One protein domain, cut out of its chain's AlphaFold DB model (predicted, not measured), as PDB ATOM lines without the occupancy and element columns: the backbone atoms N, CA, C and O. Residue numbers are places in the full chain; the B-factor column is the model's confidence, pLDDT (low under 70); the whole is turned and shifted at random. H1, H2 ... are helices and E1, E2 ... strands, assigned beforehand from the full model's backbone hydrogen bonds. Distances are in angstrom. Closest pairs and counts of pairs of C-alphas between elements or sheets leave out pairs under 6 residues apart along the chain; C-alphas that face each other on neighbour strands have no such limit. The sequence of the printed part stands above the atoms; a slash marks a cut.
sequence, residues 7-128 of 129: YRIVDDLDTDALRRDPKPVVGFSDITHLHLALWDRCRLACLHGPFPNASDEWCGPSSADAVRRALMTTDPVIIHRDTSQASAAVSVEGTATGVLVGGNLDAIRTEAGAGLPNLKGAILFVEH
ATOM      1  N   TYR A   7      78.511  68.767  78.603       93.38
ATOM      2  CA  TYR A   7      78.325  68.313  79.988       93.38
ATOM      3  C   TYR A   7      77.159  67.328  80.193       93.38
ATOM      4  O   TYR A   7      77.152  66.591  81.168       93.38
ATOM      5  N   ARG A   8      76.158  67.289  79.299       93.81
ATOM      6  CA  ARG A   8      75.017  66.360  79.412       93.81
ATOM      7  C   ARG A   8      75.340  64.944  78.947       93.81
ATOM      8  O   ARG A   8      74.581  64.044  79.263       93.81
ATOM      9  N   ILE A   9      76.398  64.779  78.154       93.38
ATOM     10  CA  ILE A   9      76.767  63.499  77.530       93.38
ATOM     11  C   ILE A   9      78.121  62.982  78.018       93.38
ATOM     12  O   ILE A   9      78.513  61.867  77.689       93.38
ATOM     13  N   VAL A  10      78.867  63.795  78.771       93.88
ATOM     14  CA  VAL A  10      80.236  63.471  79.184       93.88
ATOM     15  C   VAL A  10      80.289  62.265  80.131       93.88
ATOM     16  O   VAL A  10      81.276  61.532  80.153       93.88
ATOM     17  N   ASP A  11      79.212  62.017  80.873       92.62
ATOM     18  CA  ASP A  11      79.076  60.871  81.775       92.62
ATOM     19  C   ASP A  11      78.753  59.556  81.064       92.62
ATOM     20  O   ASP A  11      79.079  58.493  81.587       92.62
ATOM     21  N   ASP A  12      78.242  59.622  79.834       95.25
ATOM     22  CA  ASP A  12      77.870  58.451  79.032       95.25
ATOM     23  C   ASP A  12      79.020  57.943  78.138       95.25
ATOM     24  O   ASP A  12      78.837  57.056  77.301       95.25
ATOM     25  N   LEU A  13      80.222  58.510  78.276       94.50
ATOM     26  CA  LEU A  13      81.386  58.109  77.488       94.50
ATOM     27  C   LEU A  13      81.832  56.681  77.833       94.50
ATOM     28  O   LEU A  13      82.177  56.380  78.976       94.50
ATOM     29  N   ASP A  14      81.953  55.828  76.813       96.31
ATOM     30  CA  ASP A  14      82.571  54.505  76.944       96.31
ATOM     31  C   ASP A  14      84.092  54.646  77.139       96.31
ATOM     32  O   ASP A  14      84.888  54.680  76.191       96.31
ATOM     33  N   THR A  15      84.504  54.765  78.404       95.56
ATOM     34  CA  THR A  15      85.917  54.950  78.766       95.56
ATOM     35  C   THR A  15      86.784  53.739  78.424       95.56
ATOM     36  O   THR A  15      87.976  53.905  78.166       95.56
ATOM     37  N   ASP A  16      86.211  52.536  78.353       96.75
ATOM     38  CA  ASP A  16      86.960  51.328  78.010       96.75
ATOM     39  C   ASP A  16      87.268  51.282  76.516       96.75
ATOM     40  O   ASP A  16      88.398  50.975  76.121       96.75
ATOM     41  N   ALA A  17      86.305  51.665  75.673       96.31
ATOM     42  CA  ALA A  17      86.553  51.851  74.249       96.31
ATOM     43  C   ALA A  17      87.605  52.941  73.990       96.31
ATOM     44  O   ALA A  17      88.521  52.718  73.196       96.31
ATOM     45  N   LEU A  18      87.520  54.075  74.692       96.19
ATOM     46  CA  LEU A  18      88.470  55.186  74.556       96.19
ATOM     47  C   LEU A  18      89.897  54.807  74.973       96.19
ATOM     48  O   LEU A  18      90.851  55.214  74.314       96.19
ATOM     49  N   ARG A  19      90.063  54.017  76.044       95.44
ATOM     50  CA  ARG A  19      91.386  53.514  76.455       95.44
ATOM     51  C   ARG A  19      91.937  52.471  75.482       95.44
ATOM     52  O   ARG A  19      93.151  52.392  75.311       95.44
ATOM     53  N   ARG A  20      91.068  51.666  74.862       97.62
ATOM     54  CA  ARG A  20      91.461  50.607  73.918       97.62
ATOM     55  C   ARG A  20      91.912  51.153  72.561       97.62
ATOM     56  O   ARG A  20      92.800  50.565  71.957       97.62
ATOM     57  N   ASP A  21      91.297  52.232  72.084       97.06
ATOM     58  CA  ASP A  21      91.596  52.854  70.786       97.06
ATOM     59  C   ASP A  21      91.679  54.388  70.928       97.06
ATOM     60  O   ASP A  21      90.751  55.106  70.528       97.06
ATOM     61  N   PRO A  22      92.751  54.911  71.559       95.56
ATOM     62  CA  PRO A  22      92.880  56.335  71.832       95.56
ATOM     63  C   PRO A  22      93.066  57.129  70.535       95.56
ATOM     64  O   PRO A  22      93.962  56.855  69.736       95.56
ATOM     65  N   LYS A  23      92.241  58.164  70.352       93.62
ATOM     66  CA  LYS A  23      92.284  59.070  69.196       93.62
ATOM     67  C   LYS A  23      92.449  60.516  69.653       93.62
ATOM     68  O   LYS A  23      91.887  60.876  70.688       93.62
ATOM     69  N   PRO A  24      93.163  61.364  68.891       91.44
ATOM     70  CA  PRO A  24      93.254  62.782  69.211       91.44
ATOM     71  C   PRO A  24      91.876  63.450  69.226       91.44
ATOM     72  O   PRO A  24      91.080  63.272  68.302       91.44
ATOM     73  N   VAL A  25      91.624  64.259  70.253       94.50
ATOM     74  CA  VAL A  25      90.433  65.110  70.361       94.50
ATOM     75  C   VAL A  25      90.871  66.566  70.318       94.50
ATOM     76  O   VAL A  25      91.742  66.982  71.082       94.50
ATOM     77  N   VAL A  26      90.268  67.336  69.412       93.75
ATOM     78  CA  VAL A  26      90.568  68.756  69.207       93.75
ATOM     79  C   VAL A  26      89.293  69.576  69.346       93.75
ATOM     80  O   VAL A  26      88.266  69.242  68.754       93.75
ATOM     81  N   GLY A  27      89.361  70.665  70.105       92.12
ATOM     82  CA  GLY A  27      88.277  71.639  70.205       92.12
ATOM     83  C   GLY A  27      88.499  72.638  71.332       92.12
ATOM     84  O   GLY A  27      89.434  72.498  72.110       92.12
ATOM     85  N   PHE A  28      87.633  73.638  71.449       91.12
ATOM     86  CA  PHE A  28      87.678  74.655  72.506       91.12
ATOM     87  C   PHE A  28      86.263  74.962  73.025       91.12
ATOM     88  O   PHE A  28      85.295  74.334  72.582       91.12
ATOM     89  N   SER A  29      86.124  75.924  73.947       92.62
ATOM     90  CA  SER A  29      84.827  76.323  74.519       92.62
ATOM     91  C   SER A  29      84.123  75.137  75.218       92.62
ATOM     92  O   SER A  29      84.750  74.496  76.059       92.62
ATOM     93  N   ASP A  30      82.873  74.796  74.874       93.88
ATOM     94  CA  ASP A  30      82.074  73.689  75.460       93.88
ATOM     95  C   ASP A  30      82.775  72.314  75.398       93.88
ATOM     96  O   ASP A  30      82.547  71.456  76.245       93.88
ATOM     97  N   ILE A  31      83.708  72.112  74.457       95.31
ATOM     98  CA  ILE A  31      84.517  70.881  74.374       95.31
ATOM     99  C   ILE A  31      85.465  70.729  75.578       95.31
ATOM    100  O   ILE A  31      85.951  69.635  75.850       95.31
ATOM    101  N   THR A  32      85.674  71.785  76.368       96.12
ATOM    102  CA  THR A  32      86.428  71.730  77.631       96.12
ATOM    103  C   THR A  32      85.878  70.663  78.584       96.12
ATOM    104  O   THR A  32      86.672  69.964  79.205       96.12
ATOM    105  N   HIS A  33      84.557  70.456  78.644       96.94
ATOM    106  CA  HIS A  33      83.952  69.366  79.428       96.94
ATOM    107  C   HIS A  33      84.532  67.998  79.045       96.94
ATOM    108  O   HIS A  33      84.940  67.209  79.897       96.94
ATOM    109  N   LEU A  34      84.634  67.748  77.738       96.00
ATOM    110  CA  LEU A  34      85.189  66.515  77.200       96.00
ATOM    111  C   LEU A  34      86.692  66.411  77.485       96.00
ATOM    112  O   LEU A  34      87.146  65.358  77.922       96.00
ATOM    113  N   HIS A  35      87.454  67.496  77.311       96.75
ATOM    114  CA  HIS A  35      88.890  67.520  77.629       96.75
ATOM    115  C   HIS A  35      89.165  67.141  79.087       96.75
ATOM    116  O   HIS A  35      90.042  66.321  79.356       96.75
ATOM    117  N   LEU A  36      88.397  67.708  80.023       97.06
ATOM    118  CA  LEU A  36      88.537  67.434  81.454       97.06
ATOM    119  C   LEU A  36      88.213  65.969  81.776       97.06
ATOM    120  O   LEU A  36      89.016  65.302  82.430       97.06
ATOM    121  N   ALA A  37      87.103  65.442  81.257       96.62
ATOM    122  CA  ALA A  37      86.700  64.061  81.511       96.62
ATOM    123  C   ALA A  37      87.633  63.027  80.863       96.62
ATOM    124  O   ALA A  37      87.971  62.023  81.491       96.62
ATOM    125  N   LEU A  38      88.086  63.263  79.627       96.81
ATOM    126  CA  LEU A  38      89.036  62.381  78.942       96.81
ATOM    127  C   LEU A  38      90.390  62.351  79.655       96.81
ATOM    128  O   LEU A  38      90.997  61.282  79.787       96.81
ATOM    129  N   TRP A  39      90.848  63.497  80.159       96.38
ATOM    130  CA  TRP A  39      92.061  63.550  80.965       96.38
ATOM    131  C   TRP A  39      91.894  62.808  82.294       96.38
ATOM    132  O   TRP A  39      92.751  61.997  82.653       96.38
ATOM    133  N   ASP A  40      90.803  63.059  83.020       95.56
ATOM    134  CA  ASP A  40      90.588  62.478  84.346       95.56
ATOM    135  C   ASP A  40      90.395  60.959  84.287       95.56
ATOM    136  O   ASP A  40      91.062  60.201  84.998       95.56
ATOM    137  N   ARG A  41      89.528  60.507  83.376       95.44
ATOM    138  CA  ARG A  41      89.083  59.114  83.297       95.44
ATOM    139  C   ARG A  41      90.020  58.259  82.456       95.44
ATOM    140  O   ARG A  41      90.246  57.099  82.794       95.44
ATOM    141  N   CYS A  42      90.582  58.800  81.379       96.19
ATOM    142  CA  CYS A  42      91.343  58.013  80.406       96.19
ATOM    143  C   CYS A  42      92.825  58.389  80.324       96.19
ATOM    144  O   CYS A  42      93.571  57.671  79.665       96.19
ATOM    145  N   ARG A  43      93.265  59.483  80.970       95.31
ATOM    146  CA  ARG A  43      94.612  60.066  80.783       95.31
ATOM    147  C   ARG A  43      94.930  60.352  79.313       95.31
ATOM    148  O   ARG A  43      96.088  60.323  78.900       95.31
ATOM    149  N   LEU A  44      93.894  60.641  78.527       96.06
ATOM    150  CA  LEU A  44      94.019  60.942  77.110       96.06
ATOM    151  C   LEU A  44      94.340  62.428  76.933       96.06
ATOM    152  O   LEU A  44      93.542  63.293  77.295       96.06
ATOM    153  N   ALA A  45      95.518  62.720  76.382       93.25
ATOM    154  CA  ALA A  45      95.901  64.082  76.037       93.25
ATOM    155  C   ALA A  45      95.029  64.597  74.884       93.25
ATOM    156  O   ALA A  45      94.888  63.938  73.852       93.25
ATOM    157  N   CYS A  46      94.463  65.785  75.070       95.06
ATOM    158  CA  CYS A  46      93.609  66.446  74.092       95.06
ATOM    159  C   CYS A  46      94.195  67.812  73.718       95.06
ATOM    160  O   CYS A  46      95.023  68.362  74.447       95.06
ATOM    161  N   LEU A  47      93.764  68.369  72.587       94.38
ATOM    162  CA  LEU A  47      94.225  69.672  72.114       94.38
ATOM    163  C   LEU A  47      93.107  70.707  72.227       94.38
ATOM    164  O   LEU A  47      92.064  70.604  71.575       94.38
ATOM    165  N   HIS A  48      93.357  71.741  73.028       92.88
ATOM    166  CA  HIS A  48      92.543  72.946  73.012       92.88
ATOM    167  C   HIS A  48      92.914  73.780  71.779       92.88
ATOM    168  O   HIS A  48      94.012  74.330  71.717       92.88
ATOM    169  N   GLY A  49      92.040  73.847  70.775       89.75
ATOM    170  CA  GLY A  49      92.378  74.503  69.511       89.75
ATOM    171  C   GLY A  49      91.231  74.590  68.500       89.75
ATOM    172  O   GLY A  49      90.135  74.088  68.775       89.75
ATOM    173  N   PRO A  50      91.473  75.240  67.341       85.12
ATOM    174  CA  PRO A  50      90.490  75.425  66.274       85.12
ATOM    175  C   PRO A  50      89.781  74.141  65.851       85.12
ATOM    176  O   PRO A  50      90.385  73.071  65.787       85.12
ATOM    177  N   PHE A  51      88.518  74.278  65.446       76.12
ATOM    178  CA  PHE A  51      87.808  73.252  64.682       76.12
ATOM    179  C   PHE A  51      87.962  73.481  63.165       76.12
ATOM    180  O   PHE A  51      88.226  74.610  62.739       76.12
ATOM    181  N   PRO A  52      87.759  72.442  62.329       65.56
ATOM    182  CA  PRO A  52      87.685  72.608  60.879       65.56
ATOM    183  C   PRO A  52      86.639  73.673  60.521       65.56
ATOM    184  O   PRO A  52      85.511  73.601  61.007       65.56
ATOM    185  N   ASN A  53      87.008  74.639  59.675       66.75
ATOM    186  CA  ASN A  53      86.189  75.792  59.257       66.75
ATOM    187  C   ASN A  53      86.046  76.937  60.281       66.75
ATOM    188  O   ASN A  53      85.134  77.753  60.146       66.75
ATOM    189  N   ALA A  54      86.913  77.036  61.294       68.69
ATOM    190  CA  ALA A  54      87.069  78.301  62.015       68.69
ATOM    191  C   ALA A  54      87.542  79.387  61.029       68.69
ATOM    192  O   ALA A  54      88.411  79.116  60.201       68.69
ATOM    193  N   SER A  55      86.951  80.585  61.069       72.75
ATOM    194  CA  SER A  55      87.405  81.674  60.199       72.75
ATOM    195  C   SER A  55      88.750  82.221  60.680       72.75
ATOM    196  O   SER A  55      89.075  82.120  61.864       72.75
ATOM    197  N   ASP A  56      89.498  82.852  59.773       74.88
ATOM    198  CA  ASP A  56      90.806  83.452  60.080       74.88
ATOM    199  C   ASP A  56      90.731  84.512  61.194       74.88
ATOM    200  O   ASP A  56      91.717  84.753  61.886       74.88
ATOM    201  N   GLU A  57      89.555  85.114  61.395       69.06
ATOM    202  CA  GLU A  57      89.270  86.040  62.496       69.06
ATOM    203  C   GLU A  57      89.339  85.353  63.868       69.06
ATOM    204  O   GLU A  57      89.843  85.927  64.829       69.06
ATOM    205  N   TRP A  58      88.859  84.112  63.959       66.06
ATOM    206  CA  TRP A  58      88.801  83.351  65.208       66.06
ATOM    207  C   TRP A  58      90.029  82.472  65.409       66.06
ATOM    208  O   TRP A  58      90.451  82.234  66.540       66.06
ATOM    209  N   CYS A  59      90.593  81.956  64.320       72.81
ATOM    210  CA  CYS A  59      91.776  81.111  64.331       72.81
ATOM    211  C   CYS A  59      92.614  81.403  63.092       72.81
ATOM    212  O   CYS A  59      92.386  80.837  62.027       72.81
ATOM    213  N   GLY A  60      93.612  82.267  63.260       78.12
ATOM    214  CA  GLY A  60      94.552  82.580  62.195       78.12
ATOM    215  C   GLY A  60      95.447  81.390  61.806       78.12
ATOM    216  O   GLY A  60      95.502  80.368  62.505       78.12
ATOM    217  N   PRO A  61      96.230  81.529  60.720       80.56
ATOM    218  CA  PRO A  61      97.071  80.457  60.181       80.56
ATOM    219  C   PRO A  61      98.061  79.845  61.184       80.56
ATOM    220  O   PRO A  61      98.367  78.654  61.110       80.56
ATOM    221  N   SER A  62      98.547  80.636  62.147       83.94
ATOM    222  CA  SER A  62      99.474  80.178  63.189       83.94
ATOM    223  C   SER A  62      98.840  79.158  64.140       83.94
ATOM    224  O   SER A  62      99.487  78.173  64.497       83.94
ATOM    225  N   SER A  63      97.570  79.344  64.513       85.31
ATOM    226  CA  SER A  63      96.826  78.411  65.366       85.31
ATOM    227  C   SER A  63      96.568  77.087  64.649       85.31
ATOM    228  O   SER A  63      96.758  76.020  65.235       85.31
ATOM    229  N   ALA A  64      96.185  77.145  63.370       84.81
ATOM    230  CA  ALA A  64      95.977  75.952  62.552       84.81
ATOM    231  C   ALA A  64      97.278  75.150  62.375       84.81
ATOM    232  O   ALA A  64      97.276  73.927  62.538       84.81
ATOM    233  N   ASP A  65      98.402  75.822  62.107       87.81
ATOM    234  CA  ASP A  65      99.700  75.149  62.008       87.81
ATOM    235  C   ASP A  65     100.161  74.551  63.347       87.81
ATOM    236  O   ASP A  65     100.674  73.432  63.361       87.81
ATOM    237  N   ALA A  66      99.939  75.235  64.475       90.06
ATOM    238  CA  ALA A  66     100.278  74.703  65.796       90.06
ATOM    239  C   ALA A  66      99.520  73.400  66.107       90.06
ATOM    240  O   ALA A  66     100.139  72.420  66.526       90.06
ATOM    241  N   VAL A  67      98.209  73.354  65.834       90.56
ATOM    242  CA  VAL A  67      97.406  72.125  65.977       90.56
ATOM    243  C   VAL A  67      97.897  71.041  65.020       90.56
ATOM    244  O   VAL A  67      98.088  69.898  65.430       90.56
ATOM    245  N   ARG A  68      98.150  71.386  63.751       90.19
ATOM    246  CA  ARG A  68      98.668  70.435  62.760       90.19
ATOM    247  C   ARG A  68     100.000  69.832  63.205       90.19
ATOM    248  O   ARG A  68     100.163  68.621  63.102       90.19
ATOM    249  N   ARG A  69     100.941  70.641  63.703       92.81
ATOM    250  CA  ARG A  69     102.229  70.158  64.229       92.81
ATOM    251  C   ARG A  69     102.028  69.244  65.433       92.81
ATOM    252  O   ARG A  69     102.547  68.138  65.411       92.81
ATOM    253  N   ALA A  70     101.199  69.644  66.398       92.50
ATOM    254  CA  ALA A  70     100.887  68.820  67.567       92.50
ATOM    255  C   ALA A  70     100.272  67.451  67.211       92.50
ATOM    256  O   ALA A  70     100.457  66.488  67.947       92.50
ATOM    257  N   LEU A  71      99.528  67.363  66.103       92.56
ATOM    258  CA  LEU A  71      98.893  66.121  65.647       92.56
ATOM    259  C   LEU A  71      99.788  65.251  64.762       92.56
ATOM    260  O   LEU A  71      99.620  64.035  64.740       92.56
ATOM    261  N   MET A  72     100.665  65.870  63.973       94.38
ATOM    262  CA  MET A  72     101.362  65.201  62.867       94.38
ATOM    263  C   MET A  72     102.861  65.024  63.115       94.38
ATOM    264  O   MET A  72     103.530  64.381  62.307       94.38
ATOM    265  N   THR A  73     103.405  65.598  64.188       94.81
ATOM    266  CA  THR A  73     104.813  65.445  64.569       94.81
ATOM    267  C   THR A  73     104.948  65.196  66.070       94.81
ATOM    268  O   THR A  73     104.001  65.346  66.837       94.81
ATOM    269  N   THR A  74     106.145  64.790  66.493       92.75
ATOM    270  CA  THR A  74     106.515  64.637  67.910       92.75
ATOM    271  C   THR A  74     107.405  65.776  68.405       92.75
ATOM    272  O   THR A  74     107.937  65.711  69.512       92.75
ATOM    273  N   ASP A  75     107.616  66.797  67.574       93.75
ATOM    274  CA  ASP A  75     108.461  67.933  67.922       93.75
ATOM    275  C   ASP A  75     107.760  68.818  68.960       93.75
ATOM    276  O   ASP A  75     106.534  68.965  68.923       93.75
ATOM    277  N   PRO A  76     108.510  69.468  69.868       89.38
ATOM    278  CA  PRO A  76     107.918  70.405  70.808       89.38
ATOM    279  C   PRO A  76     107.176  71.541  70.093       89.38
ATOM    280  O   PRO A  76     107.738  72.247  69.252       89.38
ATOM    281  N   VAL A  77     105.921  71.768  70.480       89.62
ATOM    282  CA  VAL A  77     105.170  72.962  70.082       89.62
ATOM    283  C   VAL A  77     105.426  74.054  71.113       89.62
ATOM    284  O   VAL A  77     104.982  73.963  72.255       89.62
ATOM    285  N   ILE A  78     106.160  75.090  70.708       89.50
ATOM    286  CA  ILE A  78     106.474  76.243  71.554       89.50
ATOM    287  C   ILE A  78     105.541  77.394  71.180       89.50
ATOM    288  O   ILE A  78     105.503  77.821  70.025       89.50
ATOM    289  N   ILE A  79     104.796  77.893  72.166       85.06
ATOM    290  CA  ILE A  79     103.929  79.063  72.019       85.06
ATOM    291  C   ILE A  79     104.653  80.259  72.626       85.06
ATOM    292  O   ILE A  79     104.973  80.273  73.815       85.06
ATOM    293  N   HIS A  80     104.906  81.268  71.801       85.25
ATOM    294  CA  HIS A  80     105.469  82.533  72.247       85.25
ATOM    295  C   HIS A  80     104.354  83.547  72.455       85.25
ATOM    296  O   HIS A  80     103.389  83.593  71.693       85.25
ATOM    297  N   ARG A  81     104.509  84.394  73.475       85.44
ATOM    298  CA  ARG A  81     103.674  85.582  73.621       85.44
ATOM    299  C   ARG A  81     103.827  86.453  72.374       85.44
ATOM    300  O   ARG A  81     104.949  86.794  72.003       85.44
ATOM    301  N   ASP A  82     102.705  86.875  71.803       85.31
ATOM    302  CA  ASP A  82     102.689  87.953  70.822       85.31
ATOM    303  C   ASP A  82     102.878  89.293  71.547       85.31
ATOM    304  O   ASP A  82     102.051  89.708  72.363       85.31
ATOM    305  N   THR A  83     104.011  89.951  71.304       87.12
ATOM    306  CA  THR A  83     104.350  91.237  71.929       87.12
ATOM    307  C   THR A  83     103.604  92.417  71.309       87.12
ATOM    308  O   THR A  83     103.593  93.488  71.913       87.12
ATOM    309  N   SER A  84     102.967  92.231  70.147       89.06
ATOM    310  CA  SER A  84     102.120  93.244  69.505       89.06
ATOM    311  C   SER A  84     100.711  93.310  70.101       89.06
ATOM    312  O   SER A  84     100.028  94.321  69.953       89.06
ATOM    313  N   GLN A  85     100.289  92.255  70.803       84.75
ATOM    314  CA  GLN A  85      98.979  92.163  71.435       84.75
ATOM    315  C   GLN A  85      99.028  92.649  72.886       84.75
ATOM    316  O   GLN A  85     100.003  92.443  73.620       84.75
ATOM    317  N   ALA A  86      97.935  93.277  73.323       87.38
ATOM    318  CA  ALA A  86      97.762  93.632  74.724       87.38
ATOM    319  C   ALA A  86      97.748  92.358  75.586       87.38
ATOM    320  O   ALA A  86      97.107  91.364  75.255       87.38
ATOM    321  N   SER A  87      98.465  92.383  76.707       87.75
ATOM    322  CA  SER A  87      98.502  91.274  77.660       87.75
ATOM    323  C   SER A  87      98.664  91.822  79.071       87.75
ATOM    324  O   SER A  87      99.235  92.901  79.262       87.75
ATOM    325  N   ALA A  88      98.153  91.090  80.056       86.06
ATOM    326  CA  ALA A  88      98.325  91.439  81.456       86.06
ATOM    327  C   ALA A  88      99.803  91.330  81.867       86.06
ATOM    328  O   ALA A  88     100.557  90.493  81.362       86.06
ATOM    329  N   ALA A  89     100.219  92.179  82.806       87.38
ATOM    330  CA  ALA A  89     101.516  92.023  83.446       87.38
ATOM    331  C   ALA A  89     101.553  90.710  84.242       87.38
ATOM    332  O   ALA A  89     100.550  90.285  84.822       87.38
ATOM    333  N   VAL A  90     102.729  90.086  84.292       89.19
ATOM    334  CA  VAL A  90     102.961  88.913  85.135       89.19
ATOM    335  C   VAL A  90     102.754  89.329  86.589       89.19
ATOM    336  O   VAL A  90     103.468  90.186  87.099       89.19
ATOM    337  N   SER A  91     101.745  88.754  87.246       92.12
ATOM    338  CA  SER A  91     101.419  89.099  88.637       92.12
ATOM    339  C   SER A  91     102.354  88.427  89.645       92.12
ATOM    340  O   SER A  91     102.567  88.955  90.731       92.12
ATOM    341  N   VAL A  92     102.902  87.260  89.291       94.88
ATOM    342  CA  VAL A  92     103.857  86.498  90.101       94.88
ATOM    343  C   VAL A  92     104.956  85.991  89.181       94.88
ATOM    344  O   VAL A  92     104.685  85.237  88.248       94.88
ATOM    345  N   GLU A  93     106.187  86.419  89.428       94.81
ATOM    346  CA  GLU A  93     107.341  85.992  88.642       94.81
ATOM    347  C   GLU A  93     107.752  84.559  88.982       94.81
ATOM    348  O   GLU A  93     107.667  84.116  90.130       94.81
ATOM    349  N   GLY A  94     108.234  83.832  87.978       94.88
ATOM    350  CA  GLY A  94     108.784  82.497  88.160       94.88
ATOM    351  C   GLY A  94     108.635  81.618  86.928       94.88
ATOM    352  O   GLY A  94     108.094  82.021  85.899       94.88
ATOM    353  N   THR A  95     109.107  80.385  87.076       96.25
ATOM    354  CA  THR A  95     108.985  79.328  86.073       96.25
ATOM    355  C   THR A  95     108.245  78.156  86.699       96.25
ATOM    356  O   THR A  95     108.574  77.734  87.807       96.25
ATOM    357  N   ALA A  96     107.263  77.617  85.983       96.06
ATOM    358  CA  ALA A  96     106.507  76.444  86.396       96.06
ATOM    359  C   ALA A  96     106.569  75.361  85.315       96.06
ATOM    360  O   ALA A  96     106.738  75.640  84.129       96.06
ATOM    361  N   THR A  97     106.431  74.105  85.725       97.25
ATOM    362  CA  THR A  97     106.313  72.957  84.825       97.25
ATOM    363  C   THR A  97     105.259  72.023  85.390       97.25
ATOM    364  O   THR A  97     105.254  71.740  86.586       97.25
ATOM    365  N   GLY A  98     104.357  71.566  84.533       96.31
ATOM    366  CA  GLY A  98     103.237  70.723  84.915       96.31
ATOM    367  C   GLY A  98     102.390  70.374  83.702       96.31
ATOM    368  O   GLY A  98     102.613  70.894  82.608       96.31
ATOM    369  N   VAL A  99     101.414  69.491  83.899       95.88
ATOM    370  CA  VAL A  99     100.432  69.189  82.852       95.88
ATOM    371  C   VAL A  99      99.574  70.428  82.623       95.88
ATOM    372  O   VAL A  99      99.046  70.992  83.580       95.88
ATOM    373  N   LEU A 100      99.431  70.839  81.366       96.00
ATOM    374  CA  LEU A 100      98.499  71.892  80.991       96.00
ATOM    375  C   LEU A 100      97.072  71.335  81.035       96.00
ATOM    376  O   LEU A 100      96.751  70.398  80.304       96.00
ATOM    377  N   VAL A 101      96.227  71.896  81.893       96.94
ATOM    378  CA  VAL A 101      94.822  71.491  82.055       96.94
ATOM    379  C   VAL A 101      93.949  72.739  82.030       96.94
ATOM    380  O   VAL A 101      94.368  73.791  82.501       96.94
ATOM    381  N   GLY A 102      92.730  72.629  81.507       96.12
ATOM    382  CA  GLY A 102      91.733  73.695  81.551       96.12
ATOM    383  C   GLY A 102      91.141  73.995  80.180       96.12
ATOM    384  O   GLY A 102      90.861  73.075  79.412       96.12
ATOM    385  N   GLY A 103      90.916  75.275  79.895       96.00
ATOM    386  CA  GLY A 103      90.128  75.745  78.761       96.00
ATOM    387  C   GLY A 103      89.093  76.767  79.216       96.00
ATOM    388  O   GLY A 103      89.420  77.713  79.927       96.00
ATOM    389  N   ASN A 104      87.844  76.572  78.815       96.06
ATOM    390  CA  ASN A 104      86.784  77.538  79.065       96.06
ATOM    391  C   ASN A 104      86.407  77.652  80.551       96.06
ATOM    392  O   ASN A 104      86.099  76.648  81.197       96.06
ATOM    393  N   LEU A 105      86.370  78.880  81.074       96.44
ATOM    394  CA  LEU A 105      86.083  79.174  82.479       96.44
ATOM    395  C   LEU A 105      84.703  78.679  82.924       96.44
ATOM    396  O   LEU A 105      84.584  78.127  84.017       96.44
ATOM    397  N   ASP A 106      83.668  78.834  82.097       94.69
ATOM    398  CA  ASP A 106      82.312  78.408  82.465       94.69
ATOM    399  C   ASP A 106      82.202  76.883  82.523       94.69
ATOM    400  O   ASP A 106      81.550  76.336  83.419       94.69
ATOM    401  N   ALA A 107      82.884  76.186  81.611       95.25
ATOM    402  CA  ALA A 107      82.973  74.731  81.645       95.25
ATOM    403  C   ALA A 107      83.733  74.252  82.892       95.25
ATOM    404  O   ALA A 107      83.221  73.417  83.634       95.25
ATOM    405  N   ILE A 108      84.898  74.842  83.191       96.69
ATOM    406  CA  ILE A 108      85.673  74.536  84.409       96.69
ATOM    407  C   ILE A 108      84.826  74.769  85.666       96.69
ATOM    408  O   ILE A 108      84.817  73.936  86.572       96.69
ATOM    409  N   ARG A 109      84.089  75.884  85.718       95.38
ATOM    410  CA  ARG A 109      83.188  76.207  86.828       95.38
ATOM    411  C   ARG A 109      82.081  75.168  86.984       95.38
ATOM    412  O   ARG A 109      81.741  74.824  88.109       95.38
ATOM    413  N   THR A 110      81.512  74.702  85.879       94.75
ATOM    414  CA  THR A 110      80.458  73.679  85.885       94.75
ATOM    415  C   THR A 110      80.992  72.341  86.393       94.75
ATOM    416  O   THR A 110      80.317  71.666  87.163       94.75
ATOM    417  N   GLU A 111      82.224  71.987  86.023       95.25
ATOM    418  CA  GLU A 111      82.861  70.744  86.462       95.25
ATOM    419  C   GLU A 111      83.374  70.795  87.909       95.25
ATOM    420  O   GLU A 111      83.668  69.751  88.500       95.25
ATOM    421  N   ALA A 112      83.469  71.978  88.521       94.31
ATOM    422  CA  ALA A 112      83.895  72.124  89.908       94.31
ATOM    423  C   ALA A 112      82.910  71.420  90.862       94.31
ATOM    424  O   ALA A 112      81.799  71.885  91.102       94.31
ATOM    425  N   GLY A 113      83.346  70.292  91.427       89.06
ATOM    426  CA  GLY A 113      82.521  69.434  92.284       89.06
ATOM    427  C   GLY A 113      81.722  68.356  91.543       89.06
ATOM    428  O   GLY A 113      81.057  67.565  92.207       89.06
ATOM    429  N   ALA A 114      81.809  68.293  90.211       88.12
ATOM    430  CA  ALA A 114      81.138  67.288  89.382       88.12
ATOM    431  C   ALA A 114      82.134  66.371  88.648       88.12
ATOM    432  O   ALA A 114      82.048  65.151  88.769       88.12
ATOM    433  N   GLY A 115      83.115  66.947  87.954       91.69
ATOM    434  CA  GLY A 115      84.041  66.201  87.094       91.69
ATOM    435  C   GLY A 115      85.401  66.870  86.890       91.69
ATOM    436  O   GLY A 115      86.152  66.480  85.997       91.69
ATOM    437  N   LEU A 116      85.746  67.878  87.700       95.69
ATOM    438  CA  LEU A 116      87.038  68.556  87.604       95.69
ATOM    439  C   LEU A 116      88.181  67.609  88.032       95.69
ATOM    440  O   LEU A 116      88.177  67.146  89.177       95.69
ATOM    441  N   PRO A 117      89.189  67.354  87.171       95.25
ATOM    442  CA  PRO A 117      90.331  66.517  87.517       95.25
ATOM    443  C   PRO A 117      91.145  67.104  88.669       95.25
ATOM    444  O   PRO A 117      91.158  68.312  88.912       95.25
ATOM    445  N   ASN A 118      91.931  66.250  89.329       94.19
ATOM    446  CA  ASN A 118      92.933  66.713  90.286       94.19
ATOM    447  C   ASN A 118      93.932  67.674  89.612       94.19
ATOM    448  O   ASN A 118      94.681  67.279  88.718       94.19
ATOM    449  N   LEU A 119      93.970  68.919  90.089       95.25
ATOM    450  CA  LEU A 119      94.828  69.983  89.558       95.25
ATOM    451  C   LEU A 119      96.182  70.101  90.275       95.25
ATOM    452  O   LEU A 119      96.965  71.006  89.981       95.25
ATOM    453  N   LYS A 120      96.488  69.223  91.238       96.31
ATOM    454  CA  LYS A 120      97.753  69.284  91.978       96.31
ATOM    455  C   LYS A 120      98.945  69.129  91.025       96.31
ATOM    456  O   LYS A 120      99.127  68.077  90.420       96.31
ATOM    457  N   GLY A 121      99.780  70.167  90.951       96.38
ATOM    458  CA  GLY A 121     100.959  70.204  90.078       96.38
ATOM    459  C   GLY A 121     100.652  70.477  88.601       96.38
ATOM    460  O   GLY A 121     101.556  70.389  87.775       96.38
ATOM    461  N   ALA A 122      99.401  70.798  88.257       97.31
ATOM    462  CA  ALA A 122      99.022  71.215  86.914       97.31
ATOM    463  C   ALA A 122      99.276  72.716  86.700       97.31
ATOM    464  O   ALA A 122      99.254  73.512  87.640       97.31
ATOM    465  N   ILE A 123      99.469  73.098  85.439       97.62
ATOM    466  CA  ILE A 123      99.366  74.484  84.983       97.62
ATOM    467  C   ILE A 123      97.926  74.669  84.502       97.62
ATOM    468  O   ILE A 123      97.515  74.049  83.522       97.62
ATOM    469  N   LEU A 124      97.152  75.491  85.212       97.00
ATOM    470  CA  LEU A 124      95.759  75.765  84.862       97.00
ATOM    471  C   LEU A 124      95.689  76.864  83.794       97.00
ATOM    472  O   LEU A 124      96.057  78.009  84.052       97.00
ATOM    473  N   PHE A 125      95.189  76.515  82.613       95.81
ATOM    474  CA  PHE A 125      94.853  77.458  81.550       95.81
ATOM    475  C   PHE A 125      93.363  77.797  81.598       95.81
ATOM    476  O   PHE A 125      92.521  76.901  81.659       95.81
ATOM    477  N   VAL A 126      93.035  79.086  81.554       95.88
ATOM    478  CA  VAL A 126      91.656  79.572  81.626       95.88
ATOM    479  C   VAL A 126      91.436  80.614  80.541       95.88
ATOM    480  O   VAL A 126      92.210  81.564  80.430       95.88
ATOM    481  N   GLU A 127      90.359  80.451  79.783       93.38
ATOM    482  CA  GLU A 127      89.859  81.441  78.833       93.38
ATOM    483  C   GLU A 127      88.368  81.706  79.059       93.38
ATOM    484  O   GLU A 127      87.632  80.851  79.559       93.38
ATOM    485  N   HIS A 128      87.933  82.913  78.723       86.38
ATOM    486  CA  HIS A 128      86.530  83.294  78.665       86.38
ATOM    487  C   HIS A 128      86.363  84.292  77.517       86.38
ATOM    488  O   HIS A 128      87.288  85.057  77.235       86.38
TER     489      HIS A 128
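This is residues 7 to 128 of the 129 residues of the protein "Muramoyltetrapeptide carboxypeptidase" of Streptomyces sp. NL15-2K (UniProt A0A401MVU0). A small ribbon of two parallel strands, E1 and E2, sits near the middle, with the longest helix, H2, packed on E1 and the short helix H4 packed on one end of H2. H1 meets the other end of H2, H3 lies off by itself and touches no helix, and residues 80 to 95 stick out as a free loop. The printed part has 122 residues with four named helices and two named strands, in the order H1 H2 H3 E1 H4 E2; under half of the residues are in named elements, and the class is mixed, helices and strands. The whole is compact, with a radius of gyration of the C-alphas of 15.4 A and spans of 44 by 32 by 26 A.

Look first at E1, residues 100 to 104, and E2, residues 123 to 127, parallel neighbours whose directions differ by 17 degrees. N 103 and O 125, 2.9 A apart, and N 125 and O 101, 2.8 A, are within hydrogen-bond range. With H4, residues 105 to 111, they form a strand-helix-strand unit, two parallel strands joined through a helix, with a right-handed crossover. Next find H2, residues 29 to 42: its closest C-alphas to E1 are those of Ser 29 and Asn 104, 5.1 A. H2 and E2 are only just apart, at 8.4 A. H2 touches H4 with residues 29 to 33 alone, closest at the C-alphas of His 33 and Ala 107, 5.9 A, at a steep tilt of 42 degrees, the same way. H1, residues 15 to 20, touches residues 41 to 42 of H2 alone, closest at the C-alphas of Arg 19 and Cys 42, 6.0 A; the tilt of 69 degrees is steep, only just short of about perpendicular. H3, residues 61 to 72, is apart from H2. Each O i to N i+4 pair is within hydrogen-bond range in H1, H3 and H4, and 8 of 10 are in H2.

Find C-alpha 100 at (98.499, 71.892, 80.991); from there E1 runs 13.1 A, and E2 ends 13.3 A from its start, at C-alpha 127, (89.859, 81.441, 78.833). H2 begins at C-alpha 29, (84.827, 76.323, 74.519), and spans 20.3 A. H3 spans 16.1 A, H4 9.9 A and H1 8.5 A.

The C-alphas of Asp 16 and Ser 84, 45.4 A, are the two farthest apart. The printed part has no cut. The links H2 to H3, H3 to E1 and H4 to E2 are long. Look for pLDDT under 70 at residues 52 to 54 and 57 to 58; the mean of the printed part is 91.3.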